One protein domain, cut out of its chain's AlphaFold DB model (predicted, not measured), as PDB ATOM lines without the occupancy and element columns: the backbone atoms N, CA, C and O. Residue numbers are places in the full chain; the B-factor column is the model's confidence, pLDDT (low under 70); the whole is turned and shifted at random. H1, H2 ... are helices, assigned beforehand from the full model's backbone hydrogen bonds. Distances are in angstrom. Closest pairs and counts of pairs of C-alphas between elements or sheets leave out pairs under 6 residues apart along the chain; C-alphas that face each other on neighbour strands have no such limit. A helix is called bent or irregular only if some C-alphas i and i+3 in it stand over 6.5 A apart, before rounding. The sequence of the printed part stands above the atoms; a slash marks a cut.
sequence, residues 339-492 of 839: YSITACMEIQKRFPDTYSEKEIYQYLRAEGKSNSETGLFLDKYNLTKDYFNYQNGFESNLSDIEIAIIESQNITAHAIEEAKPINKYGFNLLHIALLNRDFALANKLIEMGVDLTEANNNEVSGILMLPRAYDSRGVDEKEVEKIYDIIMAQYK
ATOM      1  N   TYR A 339     126.521 126.108  95.429       65.69
ATOM      2  CA  TYR A 339     127.799 126.096  96.150       65.69
ATOM      3  C   TYR A 339     128.993 126.384  95.224       65.69
ATOM      4  O   TYR A 339     129.994 126.947  95.659       65.69
ATOM      5  N   SER A 340     128.858 126.128  93.916       74.00
ATOM      6  CA  SER A 340     129.942 126.240  92.925       74.00
ATOM      7  C   SER A 340     129.632 127.186  91.761       74.00
ATOM      8  O   SER A 340     128.481 127.556  91.523       74.00
ATOM      9  N   ILE A 341     130.663 127.570  91.003       78.88
ATOM     10  CA  ILE A 341     130.518 128.285  89.723       78.88
ATOM     11  C   ILE A 341     129.669 127.460  88.749       78.88
ATOM     12  O   ILE A 341     128.742 128.002  88.155       78.88
ATOM     13  N   THR A 342     129.911 126.150  88.648       75.44
ATOM     14  CA  THR A 342     129.154 125.240  87.772       75.44
ATOM     15  C   THR A 342     127.660 125.236  88.089       75.44
ATOM     16  O   THR A 342     126.841 125.324  87.176       75.44
ATOM     17  N   ALA A 343     127.293 125.203  89.373       72.50
ATOM     18  CA  ALA A 343     125.895 125.267  89.788       72.50
ATOM     19  C   ALA A 343     125.240 126.579  89.325       72.50
ATOM     20  O   ALA A 343     124.191 126.567  88.685       72.50
ATOM     21  N   CYS A 344     125.900 127.719  89.546       77.31
ATOM     22  CA  CYS A 344     125.373 129.013  89.109       77.31
ATOM     23  C   CYS A 344     125.337 129.156  87.577       77.31
ATOM     24  O   CYS A 344     124.440 129.816  87.046       77.31
ATOM     25  N   MET A 345     126.235 128.487  86.844       79.25
ATOM     26  CA  MET A 345     126.161 128.421  85.382       79.25
ATOM     27  C   MET A 345     124.906 127.682  84.908       79.25
ATOM     28  O   MET A 345     124.221 128.148  83.996       79.25
ATOM     29  N   GLU A 346     124.581 126.552  85.534       73.75
ATOM     30  CA  GLU A 346     123.392 125.763  85.207       73.75
ATOM     31  C   GLU A 346     122.091 126.528  85.512       73.75
ATOM     32  O   GLU A 346     121.139 126.438  84.730       73.75
ATOM     33  N   ILE A 347     122.070 127.350  86.569       72.69
ATOM     34  CA  ILE A 347     120.964 128.281  86.863       72.69
ATOM     35  C   ILE A 347     120.828 129.316  85.749       72.69
ATOM     36  O   ILE A 347     119.746 129.520  85.201       72.69
ATOM     37  N   GLN A 348     121.929 129.963  85.374       75.06
ATOM     38  CA  GLN A 348     121.907 131.047  84.396       75.06
ATOM     39  C   GLN A 348     121.562 130.579  82.978       75.06
ATOM     40  O   GLN A 348     120.895 131.298  82.235       75.06
ATOM     41  N   LYS A 349     121.958 129.356  82.618       76.50
ATOM     42  CA  LYS A 349     121.553 128.699  81.370       76.50
ATOM     43  C   LYS A 349     120.042 128.459  81.306       76.50
ATOM     44  O   LYS A 349     119.457 128.582  80.232       76.50
ATOM     45  N   ARG A 350     119.419 128.106  82.436       71.19
ATOM     46  CA  ARG A 350     117.978 127.812  82.535       71.19
ATOM     47  C   ARG A 350     117.118 129.063  82.634       71.19
ATOM     48  O   ARG A 350     116.046 129.108  82.038       71.19
ATOM     49  N   PHE A 351     117.603 130.079  83.342       70.12
ATOM     50  CA  PHE A 351     116.858 131.305  83.627       70.12
ATOM     51  C   PHE A 351     117.606 132.565  83.153       70.12
ATOM     52  O   PHE A 351     117.910 133.445  83.965       70.12
ATOM     53  N   PRO A 352     117.922 132.681  81.848       65.56
ATOM     54  CA  PRO A 352     118.635 133.840  81.333       65.56
ATOM     55  C   PRO A 352     117.767 135.097  81.474       65.56
ATOM     56  O   PRO A 352     116.667 135.171  80.932       65.56
ATOM     57  N   ASP A 353     118.275 136.088  82.211       66.50
ATOM     58  CA  ASP A 353     117.651 137.405  82.425       66.50
ATOM     59  C   ASP A 353     116.261 137.391  83.095       66.50
ATOM     60  O   ASP A 353     115.567 138.409  83.107       66.50
ATOM     61  N   THR A 354     115.863 136.270  83.702       65.62
ATOM     62  CA  THR A 354     114.583 136.154  84.420       65.62
ATOM     63  C   THR A 354     114.574 136.961  85.722       65.62
ATOM     64  O   THR A 354     113.515 137.419  86.142       65.62
ATOM     65  N   TYR A 355     115.742 137.158  86.347       67.00
ATOM     66  CA  TYR A 355     115.860 137.750  87.682       67.00
ATOM     67  C   TYR A 355     116.819 138.933  87.696       67.00
ATOM     68  O   TYR A 355     117.962 138.846  87.232       67.00
ATOM     69  N   SER A 356     116.364 140.042  88.271       73.06
ATOM     70  CA  SER A 356     117.234 141.159  88.614       73.06
ATOM     71  C   SER A 356     118.042 140.843  89.875       73.06
ATOM     72  O   SER A 356     117.557 140.178  90.789       73.06
ATOM     73  N   GLU A 357     119.259 141.388  89.979       76.19
ATOM     74  CA  GLU A 357     120.064 141.304  91.212       76.19
ATOM     75  C   GLU A 357     119.283 141.784  92.438       76.19
ATOM     76  O   GLU A 357     119.437 141.246  93.527       76.19
ATOM     77  N   LYS A 358     118.404 142.776  92.254       71.56
ATOM     78  CA  LYS A 358     117.547 143.297  93.315       71.56
ATOM     79  C   LYS A 358     116.565 142.243  93.827       71.56
ATOM     80  O   LYS A 358     116.362 142.173  95.032       71.56
ATOM     81  N   GLU A 359     115.958 141.456  92.943       68.69
ATOM     82  CA  GLU A 359     115.033 140.382  93.330       68.69
ATOM     83  C   GLU A 359     115.776 139.256  94.047       68.69
ATOM     84  O   GLU A 359     115.338 138.836  95.112       68.69
ATOM     85  N   ILE A 360     116.941 138.845  93.533       72.94
ATOM     86  CA  ILE A 360     117.809 137.848  94.181       72.94
ATOM     87  C   ILE A 360     118.253 138.334  95.567       72.94
ATOM     88  O   ILE A 360     118.169 137.595  96.541       72.94
ATOM     89  N   TYR A 361     118.685 139.593  95.671       69.44
ATOM     90  CA  TYR A 361     119.085 140.205  96.936       69.44
ATOM     91  C   TYR A 361     117.924 140.221  97.932       69.44
ATOM     92  O   TYR A 361     118.079 139.813  99.077       69.44
ATOM     93  N   GLN A 362     116.749 140.692  97.509       62.03
ATOM     94  CA  GLN A 362     115.566 140.737  98.368       62.03
ATOM     95  C   GLN A 362     115.148 139.341  98.828       62.03
ATOM     96  O   GLN A 362     114.770 139.193  99.985       62.03
ATOM     97  N   TYR A 363     115.268 138.347  97.949       68.88
ATOM     98  CA  TYR A 363     114.988 136.952  98.247       68.88
ATOM     99  C   TYR A 363     115.974 136.369  99.272       68.88
ATOM    100  O   TYR A 363     115.560 135.990 100.358       68.88
ATOM    101  N   LEU A 364     117.283 136.406  99.009       65.75
ATOM    102  CA  LEU A 364     118.309 135.888  99.930       65.75
ATOM    103  C   LEU A 364     118.239 136.542 101.318       65.75
ATOM    104  O   LEU A 364     118.406 135.883 102.340       65.75
ATOM    105  N   ARG A 365     117.940 137.844 101.365       65.50
ATOM    106  CA  ARG A 365     117.729 138.575 102.622       65.50
ATOM    107  C   ARG A 365     116.400 138.235 103.300       65.50
ATOM    108  O   ARG A 365     116.278 138.430 104.513       65.50
ATOM    109  N   ALA A 366     115.398 137.787 102.545       51.72
ATOM    110  CA  ALA A 366     114.175 137.218 103.097       51.72
ATOM    111  C   ALA A 366     114.435 135.822 103.685       51.72
ATOM    112  O   ALA A 366     113.892 135.545 104.741       51.72
ATOM    113  N   GLU A 367     115.351 135.036 103.119       57.03
ATOM    114  CA  GLU A 367     115.800 133.731 103.649       57.03
ATOM    115  C   GLU A 367     116.857 133.836 104.766       57.03
ATOM    116  O   GLU A 367     117.648 132.924 104.997       57.03
ATOM    117  N   GLY A 368     116.968 134.994 105.423       50.41
ATOM    118  CA  GLY A 368     117.876 135.181 106.561       50.41
ATOM    119  C   GLY A 368     119.376 135.223 106.226       50.41
ATOM    120  O   GLY A 368     120.175 135.496 107.122       50.41
ATOM    121  N   LYS A 369     119.788 135.048 104.960       61.22
ATOM    122  CA  LYS A 369     121.210 135.080 104.568       61.22
ATOM    123  C   LYS A 369     121.831 136.428 104.892       61.22
ATOM    124  O   LYS A 369     121.244 137.477 104.619       61.22
ATOM    125  N   SER A 370     123.049 136.430 105.425       58.53
ATOM    126  CA  SER A 370     123.808 137.640 105.751       58.53
ATOM    127  C   SER A 370     124.114 138.493 104.505       58.53
ATOM    128  O   SER A 370     124.002 138.042 103.362       58.53
ATOM    129  N   ASN A 371     124.502 139.761 104.703       61.91
ATOM    130  CA  ASN A 371     124.914 140.629 103.590       61.91
ATOM    131  C   ASN A 371     126.154 140.072 102.875       61.91
ATOM    132  O   ASN A 371     126.244 140.188 101.658       61.91
ATOM    133  N   SER A 372     127.074 139.445 103.618       64.50
ATOM    134  CA  SER A 372     128.270 138.805 103.055       64.50
ATOM    135  C   SER A 372     127.899 137.597 102.194       64.50
ATOM    136  O   SER A 372     128.359 137.499 101.061       64.50
ATOM    137  N   GLU A 373     127.009 136.717 102.667       69.81
ATOM    138  CA  GLU A 373     126.541 135.563 101.882       69.81
ATOM    139  C   GLU A 373     125.754 135.989 100.642       69.81
ATOM    140  O   GLU A 373     125.965 135.456  99.553       69.81
ATOM    141  N   THR A 374     124.886 136.991 100.794       71.56
ATOM    142  CA  THR A 374     124.101 137.538  99.684       71.56
ATOM    143  C   THR A 374     125.014 138.189  98.641       71.56
ATOM    144  O   THR A 374     124.863 137.940  97.447       71.56
ATOM    145  N   GLY A 375     125.988 138.990  99.083       78.25
ATOM    146  CA  GLY A 375     126.991 139.608  98.217       78.25
ATOM    147  C   GLY A 375     127.855 138.571  97.502       78.25
ATOM    148  O   GLY A 375     128.007 138.639  96.286       78.25
ATOM    149  N   LEU A 376     128.322 137.545  98.222       79.38
ATOM    150  CA  LEU A 376     129.095 136.441  97.651       79.38
ATOM    151  C   LEU A 376     128.307 135.689  96.570       79.38
ATOM    152  O   LEU A 376     128.863 135.369  95.517       79.38
ATOM    153  N   PHE A 377     127.023 135.411  96.817       82.12
ATOM    154  CA  PHE A 377     126.152 134.787  95.824       82.12
ATOM    155  C   PHE A 377     126.033 135.658  94.570       82.12
ATOM    156  O   PHE A 377     126.230 135.162  93.460       82.12
ATOM    157  N   LEU A 378     125.743 136.952  94.734       83.88
ATOM    158  CA  LEU A 378     125.583 137.887  93.617       83.88
ATOM    159  C   LEU A 378     126.874 138.047  92.810       83.88
ATOM    160  O   LEU A 378     126.833 138.031  91.582       83.88
ATOM    161  N   ASP A 379     128.021 138.136  93.480       87.44
ATOM    162  CA  ASP A 379     129.326 138.213  92.829       87.44
ATOM    163  C   ASP A 379     129.621 136.950  92.013       87.44
ATOM    164  O   ASP A 379     130.078 137.041  90.872       87.44
ATOM    165  N   LYS A 380     129.290 135.766  92.538       86.81
ATOM    166  CA  LYS A 380     129.396 134.502  91.796       86.81
ATOM    167  C   LYS A 380     128.432 134.447  90.605       86.81
ATOM    168  O   LYS A 380     128.844 134.067  89.513       86.81
ATOM    169  N   TYR A 381     127.178 134.846  90.791       84.62
ATOM    170  CA  TYR A 381     126.169 134.884  89.727       84.62
ATOM    171  C   TYR A 381     126.554 135.849  88.592       84.62
ATOM    172  O   TYR A 381     126.353 135.577  87.407       84.62
ATOM    173  N   ASN A 382     127.169 136.980  88.930       86.25
ATOM    174  CA  ASN A 382     127.670 137.924  87.940       86.25
ATOM    175  C   ASN A 382     128.959 137.436  87.263       86.25
ATOM    176  O   ASN A 382     129.138 137.646  86.059       86.25
ATOM    177  N   LEU A 383     129.828 136.727  87.992       89.00
ATOM    178  CA  LEU A 383     130.984 136.039  87.414       89.00
ATOM    179  C   LEU A 383     130.548 135.046  86.325       89.00
ATOM    180  O   LEU A 383     131.092 135.077  85.219       89.00
ATOM    181  N   THR A 384     129.526 134.223  86.591       87.31
ATOM    182  CA  THR A 384     128.979 133.289  85.591       87.31
ATOM    183  C   THR A 384     128.328 134.021  84.419       87.31
ATOM    184  O   THR A 384     128.466 133.579  83.275       87.31
ATOM    185  N   LYS A 385     127.704 135.186  84.659       86.00
ATOM    186  CA  LYS A 385     127.100 136.005  83.594       86.00
ATOM    187  C   LYS A 385     128.147 136.484  82.600       86.00
ATOM    188  O   LYS A 385     127.966 136.364  81.388       86.00
ATOM    189  N   ASP A 386     129.259 136.995  83.113       88.38
ATOM    190  CA  ASP A 386     130.368 137.469  82.288       88.38
ATOM    191  C   ASP A 386     131.063 136.329  81.534       88.38
ATOM    192  O   ASP A 386     131.530 136.533  80.409       88.38
ATOM    193  N   TYR A 387     131.083 135.121  82.101       89.12
ATOM    194  CA  TYR A 387     131.555 133.933  81.396       89.12
ATOM    195  C   TYR A 387     130.625 133.532  80.239       89.12
ATOM    196  O   TYR A 387     131.093 133.282  79.128       89.12
ATOM    197  N   PHE A 388     129.303 133.539  80.436       85.88
ATOM    198  CA  PHE A 388     128.361 133.289  79.337       85.88
ATOM    199  C   PHE A 388     128.439 134.357  78.247       85.88
ATOM    200  O   PHE A 388     128.322 134.036  77.062       85.88
ATOM    201  N   ASN A 389     128.662 135.621  78.618       85.31
ATOM    202  CA  ASN A 389     128.914 136.685  77.649       85.31
ATOM    203  C   ASN A 389     130.140 136.356  76.785       85.31
ATOM    204  O   ASN A 389     130.041 136.420  75.560       85.31
ATOM    205  N   TYR A 390     131.244 135.913  77.401       88.50
ATOM    206  CA  TYR A 390     132.438 135.448  76.686       88.50
ATOM    207  C   TYR A 390     132.128 134.291  75.721       88.50
ATOM    208  O   TYR A 390     132.439 134.392  74.533       88.50
ATOM    209  N   GLN A 391     131.459 133.228  76.187       87.50
ATOM    210  CA  GLN A 391     131.132 132.068  75.341       87.50
ATOM    211  C   GLN A 391     130.262 132.431  74.129       87.50
ATOM    212  O   GLN A 391     130.392 131.834  73.061       87.50
ATOM    213  N   ASN A 392     129.396 133.435  74.277       85.00
ATOM    214  CA  ASN A 392     128.535 133.933  73.206       85.00
ATOM    215  C   ASN A 392     129.203 135.010  72.324       85.00
ATOM    216  O   ASN A 392     128.556 135.565  71.435       85.00
ATOM    217  N   GLY A 393     130.491 135.303  72.537       84.94
ATOM    218  CA  GLY A 393     131.261 136.268  71.750       84.94
ATOM    219  C   GLY A 393     130.971 137.738  72.075       84.94
ATOM    220  O   GLY A 393     131.288 138.612  71.265       84.94
ATOM    221  N   PHE A 394     130.361 138.021  73.228       85.94
ATOM    222  CA  PHE A 394     130.200 139.373  73.759       85.94
ATOM    223  C   PHE A 394     131.441 139.814  74.549       85.94
ATOM    224  O   PHE A 394     132.286 139.004  74.927       85.94
ATOM    225  N   GLU A 395     131.556 141.122  74.798       80.81
ATOM    226  CA  GLU A 395     132.611 141.674  75.650       80.81
ATOM    227  C   GLU A 395     132.478 141.106  77.073       80.81
ATOM    228  O   GLU A 395     131.407 141.175  77.680       80.81
ATOM    229  N   SER A 396     133.560 140.521  77.588       79.25
ATOM    230  CA  SER A 396     133.626 139.945  78.931       79.25
ATOM    231  C   SER A 396     134.655 140.687  79.769       79.25
ATOM    232  O   SER A 396     135.683 141.128  79.259       79.25
ATOM    233  N   ASN A 397     134.375 140.820  81.065       82.81
ATOM    234  CA  ASN A 397     135.322 141.399  82.017       82.81
ATOM    235  C   ASN A 397     136.248 140.346  82.639       82.81
ATOM    236  O   ASN A 397     137.038 140.698  83.515       82.81
ATOM    237  N   LEU A 398     136.132 139.081  82.223       86.50
ATOM    238  CA  LEU A 398     137.032 138.013  82.642       86.50
ATOM    239  C   LEU A 398     138.328 138.073  81.838       86.50
ATOM    240  O   LEU A 398     138.326 138.285  80.627       86.50
ATOM    241  N   SER A 399     139.438 137.866  82.524       86.75
ATOM    242  CA  SER A 399     140.738 137.638  81.909       86.75
ATOM    243  C   SER A 399     140.863 136.209  81.376       86.75
ATOM    244  O   SER A 399     140.191 135.287  81.844       86.75
ATOM    245  N   ASP A 400     141.784 136.007  80.430       86.00
ATOM    246  CA  ASP A 400     142.040 134.696  79.816       86.00
ATOM    247  C   ASP A 400     142.367 133.611  80.855       86.00
ATOM    248  O   ASP A 400     141.995 132.450  80.684       86.00
ATOM    249  N   ILE A 401     143.039 133.976  81.954       86.62
ATOM    250  CA  ILE A 401     143.371 133.023  83.017       86.62
ATOM    251  C   ILE A 401     142.149 132.634  83.850       86.62
ATOM    252  O   ILE A 401     142.020 131.472  84.213       86.62
ATOM    253  N   GLU A 402     141.227 133.560  84.120       87.75
ATOM    254  CA  GLU A 402     139.990 133.252  84.845       87.75
ATOM    255  C   GLU A 402     139.109 132.313  84.024       87.75
ATOM    256  O   GLU A 402     138.584 131.337  84.554       87.75
ATOM    257  N   ILE A 403     139.017 132.564  82.716       88.31
ATOM    258  CA  ILE A 403     138.335 131.680  81.765       88.31
ATOM    259  C   ILE A 403     138.989 130.294  81.777       88.31
ATOM    260  O   ILE A 403     138.284 129.295  81.879       88.31
ATOM    261  N   ALA A 404     140.324 130.226  81.743       87.38
ATOM    262  CA  ALA A 404     141.048 128.960  81.801       87.38
ATOM    263  C   ALA A 404     140.784 128.182  83.105       87.38
ATOM    264  O   ALA A 404     140.645 126.962  83.041       87.38
ATOM    265  N   ILE A 405     140.675 128.855  84.261       87.38
ATOM    266  CA  ILE A 405     140.295 128.208  85.534       87.38
ATOM    267  C   ILE A 405     138.875 127.652  85.444       87.38
ATOM    268  O   ILE A 405     138.662 126.483  85.754       87.38
ATOM    269  N   ILE A 406     137.912 128.470  85.008       87.31
ATOM    270  CA  ILE A 406     136.497 128.079  84.910       87.31
ATOM    271  C   ILE A 406     136.331 126.881  83.959       87.31
ATOM    272  O   ILE A 406     135.614 125.932  84.264       87.31
ATOM    273  N   GLU A 407     137.055 126.871  82.840       86.88
ATOM    274  CA  GLU A 407     137.068 125.770  81.870       86.88
ATOM    275  C   GLU A 407     137.927 124.566  82.303       86.88
ATOM    276  O   GLU A 407     138.054 123.602  81.547       86.88
ATOM    277  N   SER A 408     138.515 124.598  83.507       81.62
ATOM    278  CA  SER A 408     139.404 123.551  84.042       81.62
ATOM    279  C   SER A 408     140.575 123.218  83.100       81.62
ATOM    280  O   SER A 408     140.982 122.064  82.940       81.62
ATOM    281  N   GLN A 409     141.110 124.233  82.419       83.25
ATOM    282  CA  GLN A 409     142.259 124.095  81.530       83.25
ATOM    283  C   GLN A 409     143.577 124.097  82.316       83.25
ATOM    284  O   GLN A 409     143.701 124.672  83.392       83.25
ATOM    285  N   ASN A 410     144.623 123.502  81.738       77.38
ATOM    286  CA  ASN A 410     145.952 123.511  82.346       77.38
ATOM    287  C   ASN A 410     146.589 124.908  82.310       77.38
ATOM    288  O   ASN A 410     146.962 125.405  81.246       77.38
ATOM    289  N   ILE A 411     146.817 125.488  83.489       77.12
ATOM    290  CA  ILE A 411     147.421 126.817  83.642       77.12
ATOM    291  C   ILE A 411     148.917 126.697  83.948       77.12
ATOM    292  O   ILE A 411     149.356 125.941  84.828       77.12
ATOM    293  N   THR A 412     149.725 127.452  83.202       75.75
ATOM    294  CA  THR A 412     151.181 127.508  83.404       75.75
ATOM    295  C   THR A 412     151.540 128.396  84.595       75.75
ATOM    296  O   THR A 412     150.858 129.381  84.864       75.75
ATOM    297  N   ALA A 413     152.644 128.089  85.286       70.69
ATOM    298  CA  ALA A 413     153.106 128.894  86.421       70.69
ATOM    299  C   ALA A 413     153.369 130.364  86.033       70.69
ATOM    300  O   ALA A 413     153.040 131.271  86.786       70.69
ATOM    301  N   HIS A 414     153.878 130.592  84.819       72.12
ATOM    302  CA  HIS A 414     154.142 131.931  84.296       72.12
ATOM    303  C   HIS A 414     152.862 132.762  84.111       72.12
ATOM    304  O   HIS A 414     152.851 133.939  84.448       72.12
ATOM    305  N   ALA A 415     151.768 132.145  83.649       72.38
ATOM    306  CA  ALA A 415     150.487 132.834  83.499       72.38
ATOM    307  C   ALA A 415     149.896 133.278  84.852       72.38
ATOM    308  O   ALA A 415     149.246 134.315  84.921       72.38
ATOM    309  N   ILE A 416     150.146 132.515  85.922       73.44
ATOM    310  CA  ILE A 416     149.697 132.835  87.287       73.44
ATOM    311  C   ILE A 416     150.480 134.031  87.850       73.44
ATOM    312  O   ILE A 416     149.879 134.922  88.438       73.44
ATOM    313  N   GLU A 417     151.800 134.087  87.633       71.06
ATOM    314  CA  GLU A 417     152.653 135.199  88.092       71.06
ATOM    315  C   GLU A 417     152.326 136.542  87.413       71.06
ATOM    316  O   GLU A 417     152.528 137.601  88.007       71.06
ATOM    317  N   GLU A 418     151.831 136.515  86.171       69.12
ATOM    318  CA  GLU A 418     151.471 137.719  85.405       69.12
ATOM    319  C   GLU A 418     150.023 138.197  85.636       69.12
ATOM    320  O   GLU A 418     149.667 139.311  85.236       69.12
ATOM    321  N   ALA A 419     149.179 137.385  86.279       65.75
ATOM    322  CA  ALA A 419     147.772 137.696  86.508       65.75
ATOM    323  C   ALA A 419     147.574 138.756  87.608       65.75
ATOM    324  O   ALA A 419     148.255 138.766  88.632       65.75
ATOM    325  N   LYS A 420     146.613 139.672  87.404       61.25
ATOM    326  CA  LYS A 420     146.233 140.669  88.422       61.25
ATOM    327  C   LYS A 420     145.651 139.980  89.667       61.25
ATOM    328  O   LYS A 420     144.989 138.959  89.514       61.25
ATOM    329  N   PRO A 421     145.815 140.568  90.871       70.19
ATOM    330  CA  PRO A 421     145.569 139.848  92.116       70.19
ATOM    331  C   PRO A 421     144.085 139.540  92.333       70.19
ATOM    332  O   PRO A 421     143.762 138.493  92.867       70.19
ATOM    333  N   ILE A 422     143.180 140.430  91.908       80.44
ATOM    334  CA  ILE A 422     141.752 140.381  92.237       80.44
ATOM    335  C   ILE A 422     140.924 140.949  91.067       80.44
ATOM    336  O   ILE A 422     141.276 141.991  90.502       80.44
ATOM    337  N   ASN A 423     139.826 140.285  90.705       86.19
ATOM    338  CA  ASN A 423     138.897 140.730  89.664       86.19
ATOM    339  C   ASN A 423     137.864 141.747  90.183       86.19
ATOM    340  O   ASN A 423     137.840 142.096  91.362       86.19
ATOM    341  N   LYS A 424     136.982 142.258  89.309       86.62
ATOM    342  CA  LYS A 424     135.998 143.290  89.703       86.62
ATOM    343  C   LYS A 424     134.994 142.824  90.774       86.62
ATOM    344  O   LYS A 424     134.402 143.671  91.434       86.62
ATOM    345  N   TYR A 425     134.833 141.513  90.944       87.19
ATOM    346  CA  TYR A 425     133.982 140.874  91.952       87.19
ATOM    347  C   TYR A 425     134.736 140.570  93.256       87.19
ATOM    348  O   TYR A 425     134.190 139.977  94.178       87.19
ATOM    349  N   GLY A 426     136.013 140.945  93.352       86.56
ATOM    350  CA  GLY A 426     136.819 140.672  94.536       86.56
ATOM    351  C   GLY A 426     137.446 139.275  94.554       86.56
ATOM    352  O   GLY A 426     138.147 138.946  95.505       86.56
ATOM    353  N   PHE A 427     137.246 138.442  93.527       89.56
ATOM    354  CA  PHE A 427     137.831 137.102  93.489       89.56
ATOM    355  C   PHE A 427     139.269 137.131  92.964       89.56
ATOM    356  O   PHE A 427     139.554 137.746  91.937       89.56
ATOM    357  N   ASN A 428     140.162 136.426  93.659       89.19
ATOM    358  CA  ASN A 428     141.494 136.096  93.168       89.19
ATOM    359  C   ASN A 428     141.441 134.697  92.526       89.19
ATOM    360  O   ASN A 428     140.406 134.023  92.557       89.19
ATOM    361  N   LEU A 429     142.550 134.238  91.946       89.81
ATOM    362  CA  LEU A 429     142.587 132.934  91.272       89.81
ATOM    363  C   LEU A 429     142.254 131.767  92.216       89.81
ATOM    364  O   LEU A 429     141.621 130.803  91.791       89.81
ATOM    365  N   LEU A 430     142.632 131.867  93.494       88.94
ATOM    366  CA  LEU A 430     142.331 130.853  94.503       88.94
ATOM    367  C   LEU A 430     140.832 130.810  94.825       88.94
ATOM    368  O   LEU A 430     140.261 129.724  94.877       88.94
ATOM    369  N   HIS A 431     140.177 131.966  94.965       89.06
ATOM    370  CA  HIS A 431     138.726 132.045  95.120       89.06
ATOM    371  C   HIS A 431     138.008 131.358  93.954       89.06
ATOM    372  O   HIS A 431     137.106 130.558  94.185       89.06
ATOM    373  N   ILE A 432     138.427 131.624  92.713       89.69
ATOM    374  CA  ILE A 432     137.809 131.021  91.524       89.69
ATOM    375  C   ILE A 432     138.069 129.510  91.488       89.69
ATOM    376  O   ILE A 432     137.136 128.760  91.227       89.69
ATOM    377  N   ALA A 433     139.284 129.047  91.803       89.50
ATOM    378  CA  ALA A 433     139.600 127.617  91.853       89.50
ATOM    379  C   ALA A 433     138.756 126.869  92.901       89.50
ATOM    380  O   ALA A 433     138.176 125.830  92.589       89.50
ATOM    381  N   LEU A 434     138.617 127.429  94.111       88.06
ATOM    382  CA  LEU A 434     137.773 126.868  95.170       88.06
ATOM    383  C   LEU A 434     136.296 126.857  94.758       88.06
ATOM    384  O   LEU A 434     135.645 125.822  94.851       88.06
ATOM    385  N   LEU A 435     135.778 127.964  94.221       85.81
ATOM    386  CA  LEU A 435     134.400 128.038  93.725       85.81
ATOM    387  C   LEU A 435     134.142 127.103  92.532       85.81
ATOM    388  O   LEU A 435     133.013 126.656  92.341       85.81
ATOM    389  N   ASN A 436     135.161 126.799  91.728       85.38
ATOM    390  CA  ASN A 436     135.081 125.824  90.641       85.38
ATOM    391  C   ASN A 436     135.300 124.375  91.117       85.38
ATOM    392  O   ASN A 436     135.215 123.455  90.311       85.38
ATOM    393  N   ARG A 437     135.574 124.167  92.413       83.75
ATOM    394  CA  ARG A 437     135.893 122.867  93.031       83.75
ATOM    395  C   ARG A 437     137.131 122.185  92.433       83.75
ATOM    396  O   ARG A 437     137.298 120.974  92.559       83.75
ATOM    397  N   ASP A 438     138.038 122.956  91.835       86.06
ATOM    398  CA  ASP A 438     139.341 122.468  91.375       86.06
ATOM    399  C   ASP A 438     140.351 122.546  92.531       86.06
ATOM    400  O   ASP A 438     141.219 123.424  92.600       86.06
ATOM    401  N   PHE A 439     140.196 121.636  93.495       88.31
ATOM    402  CA  PHE A 439     141.028 121.606  94.701       88.31
ATOM    403  C   PHE A 439     142.494 121.267  94.402       88.31
ATOM    404  O   PHE A 439     143.384 121.726  95.116       88.31
ATOM    405  N   ALA A 440     142.769 120.548  93.308       87.44
ATOM    406  CA  ALA A 440     144.132 120.289  92.851       87.44
ATOM    407  C   ALA A 440     144.820 121.581  92.380       87.44
ATOM    408  O   ALA A 440     145.971 121.853  92.741       87.44
ATOM    409  N   LEU A 441     144.116 122.419  91.612       88.00
ATOM    410  CA  LEU A 441     144.612 123.745  91.259       88.00
ATOM    411  C   LEU A 441     144.712 124.657  92.484       88.00
ATOM    412  O   LEU A 441     145.702 125.376  92.606       88.00
ATOM    413  N   ALA A 442     143.741 124.616  93.401       90.06
ATOM    414  CA  ALA A 442     143.804 125.378  94.645       90.06
ATOM    415  C   ALA A 442     145.070 125.026  95.449       90.06
ATOM    416  O   ALA A 442     145.819 125.930  95.813       90.06
ATOM    417  N   ASN A 443     145.382 123.734  95.619       88.56
ATOM    418  CA  ASN A 443     146.636 123.273  96.227       88.56
ATOM    419  C   ASN A 443     147.863 123.862  95.526       88.56
ATOM    420  O   ASN A 443     148.733 124.441  96.176       88.56
ATOM    421  N   LYS A 444     147.911 123.798  94.192       87.50
ATOM    422  CA  LYS A 444     149.017 124.364  93.411       87.50
ATOM    423  C   LYS A 444     149.152 125.881  93.599       87.50
ATOM    424  O   LYS A 444     150.268 126.380  93.710       87.50
ATOM    425  N   LEU A 445     148.045 126.623  93.638       87.75
ATOM    426  CA  LEU A 445     148.049 128.073  93.871       87.75
ATOM    427  C   LEU A 445     148.585 128.412  95.270       87.75
ATOM    428  O   LEU A 445     149.388 129.335  95.413       87.75
ATOM    429  N   ILE A 446     148.208 127.629  96.280       87.25
ATOM    430  CA  ILE A 446     148.709 127.772  97.652       87.25
ATOM    431  C   ILE A 446     150.213 127.460  97.720       87.25
ATOM    432  O   ILE A 446     150.975 128.228  98.304       87.25
ATOM    433  N   GLU A 447     150.675 126.384  97.074       85.44
ATOM    434  CA  GLU A 447     152.104 126.037  96.969       85.44
ATOM    435  C   GLU A 447     152.926 127.125  96.260       85.44
ATOM    436  O   GLU A 447     154.098 127.337  96.581       85.44
ATOM    437  N   MET A 448     152.308 127.838  95.316       82.56
ATOM    438  CA  MET A 448     152.898 128.984  94.620       82.56
ATOM    439  C   MET A 448     152.886 130.280  95.450       82.56
ATOM    440  O   MET A 448     153.441 131.285  95.008       82.56
ATOM    441  N   GLY A 449     152.316 130.260  96.658       80.88
ATOM    442  CA  GLY A 449     152.343 131.375  97.603       80.88
ATOM    443  C   GLY A 449     151.165 132.343  97.500       80.88
ATOM    444  O   GLY A 449     151.284 133.461  98.000       80.88
ATOM    445  N   VAL A 450     150.049 131.952  96.872       84.31
ATOM    446  CA  VAL A 450     148.803 132.732  96.941       84.31
ATOM    447  C   VAL A 450     148.288 132.733  98.383       84.31
ATOM    448  O   VAL A 450     148.192 131.683  99.018       84.31
ATOM    449  N   ASP A 451     147.979 133.920  98.906       78.12
ATOM    450  CA  ASP A 451     147.567 134.107 100.297       78.12
ATOM    451  C   ASP A 451     146.131 133.605 100.520       78.12
ATOM    452  O   ASP A 451     145.172 134.111  99.935       78.12
ATOM    453  N   LEU A 452     145.980 132.608 101.394       80.56
ATOM    454  CA  LEU A 452     144.687 132.034 101.780       80.56
ATOM    455  C   LEU A 452     143.838 133.002 102.624       80.56
ATOM    456  O   LEU A 452     142.626 132.813 102.720       80.56
ATOM    457  N   THR A 453     144.453 134.020 103.234       78.00
ATOM    458  CA  THR A 453     143.782 135.018 104.085       78.00
ATOM    459  C   THR A 453     143.322 136.258 103.332       78.00
ATOM    460  O   THR A 453     142.553 137.045 103.887       78.00
ATOM    461  N   GLU A 454     143.742 136.434 102.075       81.88
ATOM    462  CA  GLU A 454     143.295 137.552 101.246       81.88
ATOM    463  C   GLU A 454     141.781 137.451 101.024       81.88
ATOM    464  O   GLU A 454     141.293 136.499 100.419       81.88
ATOM    465  N   ALA A 455     141.035 138.418 101.556       80.00
ATOM    466  CA  ALA A 455     139.581 138.466 101.472       80.00
ATOM    467  C   ALA A 455     139.097 139.134 100.179       80.00
ATOM    468  O   ALA A 455     139.697 140.092  99.687       80.00
ATOM    469  N   ASN A 456     137.963 138.658  99.665       83.00
ATOM    470  CA  ASN A 456     137.230 139.317  98.590       83.00
ATOM    471  C   ASN A 456     136.447 140.553  99.082       83.00
ATOM    472  O   ASN A 456     136.495 140.929 100.256       83.00
ATOM    473  N   ASN A 457     135.668 141.166  98.184       81.88
ATOM    474  CA  ASN A 457     134.839 142.343  98.478       81.88
ATOM    475  C   ASN A 457     133.791 142.117  99.588       81.88
ATOM    476  O   ASN A 457     133.305 143.087 100.162       81.88
ATOM    477  N   ASN A 458     133.459 140.859  99.892       75.88
ATOM    478  CA  ASN A 458     132.490 140.453 100.913       75.88
ATOM    479  C   ASN A 458     133.164 139.909 102.182       75.88
ATOM    480  O   ASN A 458     132.510 139.223 102.969       75.88
ATOM    481  N   GLU A 459     134.459 140.188 102.366       74.81
ATOM    482  CA  GLU A 459     135.278 139.722 103.494       74.81
ATOM    483  C   GLU A 459     135.486 138.194 103.528       74.81
ATOM    484  O   GLU A 459     135.883 137.639 104.548       74.81
ATOM    485  N   VAL A 460     135.263 137.500 102.405       75.50
ATOM    486  CA  VAL A 460     135.428 136.044 102.282       75.50
ATOM    487  C   VAL A 460     136.794 135.736 101.675       75.50
ATOM    488  O   VAL A 460     137.039 136.066 100.518       75.50
ATOM    489  N   SER A 461     137.681 135.122 102.459       79.69
ATOM    490  CA  SER A 461     139.007 134.648 102.037       79.69
ATOM    491  C   SER A 461     138.988 133.202 101.531       79.69
ATOM    492  O   SER A 461     137.975 132.510 101.641       79.69
ATOM    493  N   GLY A 462     140.115 132.693 101.025       79.06
ATOM    494  CA  GLY A 462     140.248 131.285 100.623       79.06
ATOM    495  C   GLY A 462     139.984 130.300 101.770       79.06
ATOM    496  O   GLY A 462     139.327 129.281 101.558       79.06
ATOM    497  N   ILE A 463     140.407 130.636 102.997       78.50
ATOM    498  CA  ILE A 463     140.099 129.853 104.214       78.50
ATOM    499  C   ILE A 463     138.582 129.803 104.440       78.50
ATOM    500  O   ILE A 463     138.027 128.749 104.720       78.50
ATOM    501  N   LEU A 464     137.891 130.929 104.260       73.50
ATOM    502  CA  LEU A 464     136.434 131.018 104.412       73.50
ATOM    503  C   LEU A 464     135.657 130.339 103.284       73.50
ATOM    504  O   LEU A 464     134.536 129.874 103.487       73.50
ATOM    505  N   MET A 465     136.234 130.308 102.086       78.19
ATOM    506  CA  MET A 465     135.600 129.731 100.908       78.19
ATOM    507  C   MET A 465     135.666 128.204 100.921       78.19
ATOM    508  O   MET A 465     134.737 127.568 100.434       78.19
ATOM    509  N   LEU A 466     136.731 127.611 101.476       78.88
ATOM    510  CA  LEU A 466     136.955 126.163 101.437       78.88
ATOM    511  C   LEU A 466     135.777 125.359 102.020       78.88
ATOM    512  O   LEU A 466     135.262 124.515 101.289       78.88
ATOM    513  N   PRO A 467     135.275 125.620 103.245       69.56
ATOM    514  CA  PRO A 467     134.150 124.853 103.780       69.56
ATOM    515  C   PRO A 467     132.835 125.103 103.037       69.56
ATOM    516  O   PRO A 467     131.975 124.235 103.014       69.56
ATOM    517  N   ARG A 468     132.680 126.279 102.414       69.06
ATOM    518  CA  ARG A 468     131.494 126.637 101.614       69.06
ATOM    519  C   ARG A 468     131.517 126.020 100.213       69.06
ATOM    520  O   ARG A 468     130.467 125.850  99.602       69.06
ATOM    521  N   ALA A 469     132.707 125.725  99.695       69.06
ATOM    522  CA  ALA A 469     132.925 125.057  98.416       69.06
ATOM    523  C   ALA A 469     133.029 123.529  98.554       69.06
ATOM    524  O   ALA A 469     132.903 122.807  97.559       69.06
ATOM    525  N   TYR A 470     133.300 123.040  99.767       66.69
ATOM    526  CA  TYR A 470     133.440 121.624 100.049       66.69
ATOM    527  C   TYR A 470     132.078 120.944 100.178       66.69
ATOM    528  O   TYR A 470     131.294 121.196 101.083       66.69
ATOM    529  N   ASP A 471     131.869 120.020  99.258       63.12
ATOM    530  CA  ASP A 471     130.852 118.985  99.276       63.12
ATOM    531  C   ASP A 471     131.613 117.718  98.873       63.12
ATOM    532  O   ASP A 471     132.372 117.756  97.896       63.12
ATOM    533  N   SER A 472     131.487 116.634  99.640       54.94
ATOM    534  CA  SER A 472     132.248 115.394  99.421       54.94
ATOM    535  C   SER A 472     131.949 114.756  98.056       54.94
ATOM    536  O   SER A 472     132.741 113.975  97.529       54.94
ATOM    537  N   ARG A 473     130.831 115.119  97.417       58.62
ATOM    538  CA  ARG A 473     130.365 114.503  96.169       58.62
ATOM    539  C   ARG A 473     131.188 114.918  94.948       58.62
ATOM    540  O   ARG A 473     131.134 116.066  94.509       58.62
ATOM    541  N   GLY A 474     131.882 113.964  94.328       57.81
ATOM    542  CA  GLY A 474     132.609 114.176  93.064       57.81
ATOM    543  C   GLY A 474     133.926 114.942  93.211       57.81
ATOM    544  O   GLY A 474     134.437 115.476  92.229       57.81
ATOM    545  N   VAL A 475     134.466 114.999  94.428       67.44
ATOM    546  CA  VAL A 475     135.727 115.666  94.757       67.44
ATOM    547  C   VAL A 475     136.725 114.631  95.268       67.44
ATOM    548  O   VAL A 475     136.352 113.698  95.972       67.44
ATOM    549  N   ASP A 476     138.003 114.786  94.919       76.06
ATOM    550  CA  ASP A 476     139.066 114.008  95.557       76.06
ATOM    551  C   ASP A 476     139.280 114.543  96.979       76.06
ATOM    552  O   ASP A 476     139.926 115.576  97.171       76.06
ATOM    553  N   GLU A 477     138.721 113.849  97.973       78.44
ATOM    554  CA  GLU A 477     138.843 114.205  99.394       78.44
ATOM    555  C   GLU A 477     140.302 114.426  99.805       78.44
ATOM    556  O   GLU A 477     140.583 115.320 100.600       78.44
ATOM    557  N   LYS A 478     141.257 113.720  99.183       83.88
ATOM    558  CA  LYS A 478     142.689 113.896  99.466       83.88
ATOM    559  C   LYS A 478     143.203 115.270  99.067       83.88
ATOM    560  O   LYS A 478     144.125 115.781  99.694       83.88
ATOM    561  N   GLU A 479     142.669 115.863  98.001       85.75
ATOM    562  CA  GLU A 479     143.048 117.218  97.603       85.75
ATOM    563  C   GLU A 479     142.500 118.244  98.596       85.75
ATOM    564  O   GLU A 479     143.198 119.195  98.935       85.75
ATOM    565  N   VAL A 480     141.303 118.022  99.135       82.56
ATOM    566  CA  VAL A 480     140.721 118.891 100.166       82.56
ATOM    567  C   VAL A 480     141.483 118.749 101.488       82.56
ATOM    568  O   VAL A 480     141.861 119.755 102.086       82.56
ATOM    569  N   GLU A 481     141.785 117.517 101.910       83.06
ATOM    570  CA  GLU A 481     142.600 117.214 103.095       83.06
ATOM    571  C   GLU A 481     143.969 117.899 103.041       83.06
ATOM    572  O   GLU A 481     144.400 118.476 104.036       83.06
ATOM    573  N   LYS A 482     144.630 117.936 101.876       86.81
ATOM    574  CA  LYS A 482     145.890 118.683 101.715       86.81
ATOM    575  C   LYS A 482     145.728 120.171 102.013       86.81
ATOM    576  O   LYS A 482     146.588 120.742 102.683       86.81
ATOM    577  N   ILE A 483     144.649 120.805 101.549       85.19
ATOM    578  CA  ILE A 483     144.390 122.223 101.839       85.19
ATOM    579  C   ILE A 483     144.165 122.404 103.345       85.19
ATOM    580  O   ILE A 483     144.742 123.321 103.935       85.19
ATOM    581  N   TYR A 484     143.387 121.517 103.979       80.81
ATOM    582  CA  TYR A 484     143.201 121.513 105.434       80.81
ATOM    583  C   TYR A 484     144.540 121.412 106.171       80.81
ATOM    584  O   TYR A 484     144.831 122.247 107.028       80.81
ATOM    585  N   ASP A 485     145.390 120.457 105.800       83.44
ATOM    586  CA  ASP A 485     146.706 120.259 106.406       83.44
ATOM    587  C   ASP A 485     147.616 121.476 106.215       83.44
ATOM    588  O   ASP A 485     148.328 121.868 107.144       83.44
ATOM    589  N   ILE A 486     147.571 122.128 105.048       81.94
ATOM    590  CA  ILE A 486     148.317 123.366 104.798       81.94
ATOM    591  C   ILE A 486     147.817 124.492 105.707       81.94
ATOM    592  O   ILE A 486     148.640 125.157 106.344       81.94
ATOM    593  N   ILE A 487     146.498 124.691 105.813       79.19
ATOM    594  CA  ILE A 487     145.908 125.704 106.700       79.19
ATOM    595  C   ILE A 487     146.356 125.445 108.144       79.19
ATOM    596  O   ILE A 487     146.878 126.340 108.815       79.19
ATOM    597  N   MET A 488     146.241 124.196 108.600       79.06
ATOM    598  CA  MET A 488     146.640 123.806 109.948       79.06
ATOM    599  C   MET A 488     148.152 123.920 110.170       79.06
ATOM    600  O   MET A 488     148.570 124.251 111.278       79.06
ATOM    601  N   ALA A 489     148.999 123.706 109.164       80.94
ATOM    602  CA  ALA A 489     150.449 123.832 109.303       80.94
ATOM    603  C   ALA A 489     150.931 125.294 109.290       80.94
ATOM    604  O   ALA A 489     151.822 125.659 110.064       80.94
ATOM    605  N   GLN A 490     150.369 126.131 108.413       76.94
ATOM    606  CA  GLN A 490     150.866 127.484 108.153       76.94
ATOM    607  C   GLN A 490     150.315 128.529 109.129       76.94
ATOM    608  O   GLN A 490     151.057 129.429 109.540       76.94
ATOM    609  N   TYR A 491     149.052 128.411 109.547       72.44
ATOM    610  CA  TYR A 491     148.399 129.448 110.343       72.44
ATOM    611  C   TYR A 491     148.496 129.158 111.844       72.44
ATOM    612  O   TYR A 491     148.089 128.114 112.366       72.44
ATOM    613  N   LYS A 492     149.110 130.112 112.554       68.62
ATOM    614  CA  LYS A 492     149.232 130.098 114.020       68.62
ATOM    615  C   LYS A 492     148.000 130.650 114.718       68.62
ATOM    616  O   LYS A 492     147.759 130.289 115.862       68.62
TER     617      LYS A 492
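What this domain is: This is residues 339 to 492 of the 839 residues of an uncharacterized protein of endosymbiont of Acanthamoeba sp. UWC8 (UniProt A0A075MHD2). One long helix, H3, stands beside a stack of three tiers of short helices: H4 with H5, H6 with H7 in the middle, and H8 with H9. On the side of H3 away from the stack, H2 folds back along its first part as a hairpin, while H1 begins close to the stack, with the C-alphas of Ile 341 and Leu 435 of H6 5.6 A apart, and crosses H3 partway along. The printed part has 154 residues with nine named helices, H1 to H9 in order, and no named strand; the class is all helix. It is compact, with a radius of gyration of the C-alphas of 15.4 A and spans of 44 by 37 by 28 A.

How they stand to each other: H3, residues 371 to 391, touches H2, residues 357 to 366, with residues 371 to 378 alone; the closest C-alphas, of Leu 364 and Thr 374, are 6.0 A apart. This helical hairpin has a shallow tilt of 32 degrees, opposite ways. H1, residues 341 to 350, touches residues 380 to 385 of H3 alone, with C-alphas of Met 345 and Thr 384 at 5.6 A, at a steep tilt of 67 degrees, only just short of about perpendicular. H4, residues 400 to 406, is close to H3 but not clearly touching, with C-alphas of Tyr 387 and Ile 403 at 7.2 A. The hub is H6, residues 429 to 435, which touches H4 at Ile 405 and Ala 433, closest C-alphas 6.4 A apart. H6 and H7, residues 439 to 447, form a helical hairpin, closest at Ala 433 and Ala 442, C-alphas 5.5 A apart. H6 also touches H8, residues 462 to 469, with C-alphas of Leu 435 and Ala 469 at 5.8 A. H9, residues 477 to 490, touches H7 with residues 479 to 483 alone, closest at Phe 439 and Glu 479, C-alphas 5.6 A apart. H5, residues 413 to 418, touches no helix. In H1 to H7 and H9 every O i to N i+4 pair is within hydrogen-bond range; in H8 2 of 4 are.

Where its parts are: H3 spans 30.2 A from C-alpha 371 at (124.914, 140.629, 103.590) to C-alpha 391 at (131.132, 132.068, 75.341). H9 spans 19.9 A and ends at C-alpha 490, (150.866, 127.484, 108.153). H1 spans 14.5 A, H2 13.9 A and H7 12.1 A. H8 is irregular, but only just: C-alphas 464 and 467 are 6.6 A apart.

The domain as a whole: The two C-alphas farthest apart, of Gly 393 and Lys 492, are 46.3 A apart. The printed part has no cut. The link from H7 to H8, residues 448 to 461, is long. Mean pLDDT of the printed part is 78.1, and 32 residues are under 70, among them 361 to 373 and 467 to 475.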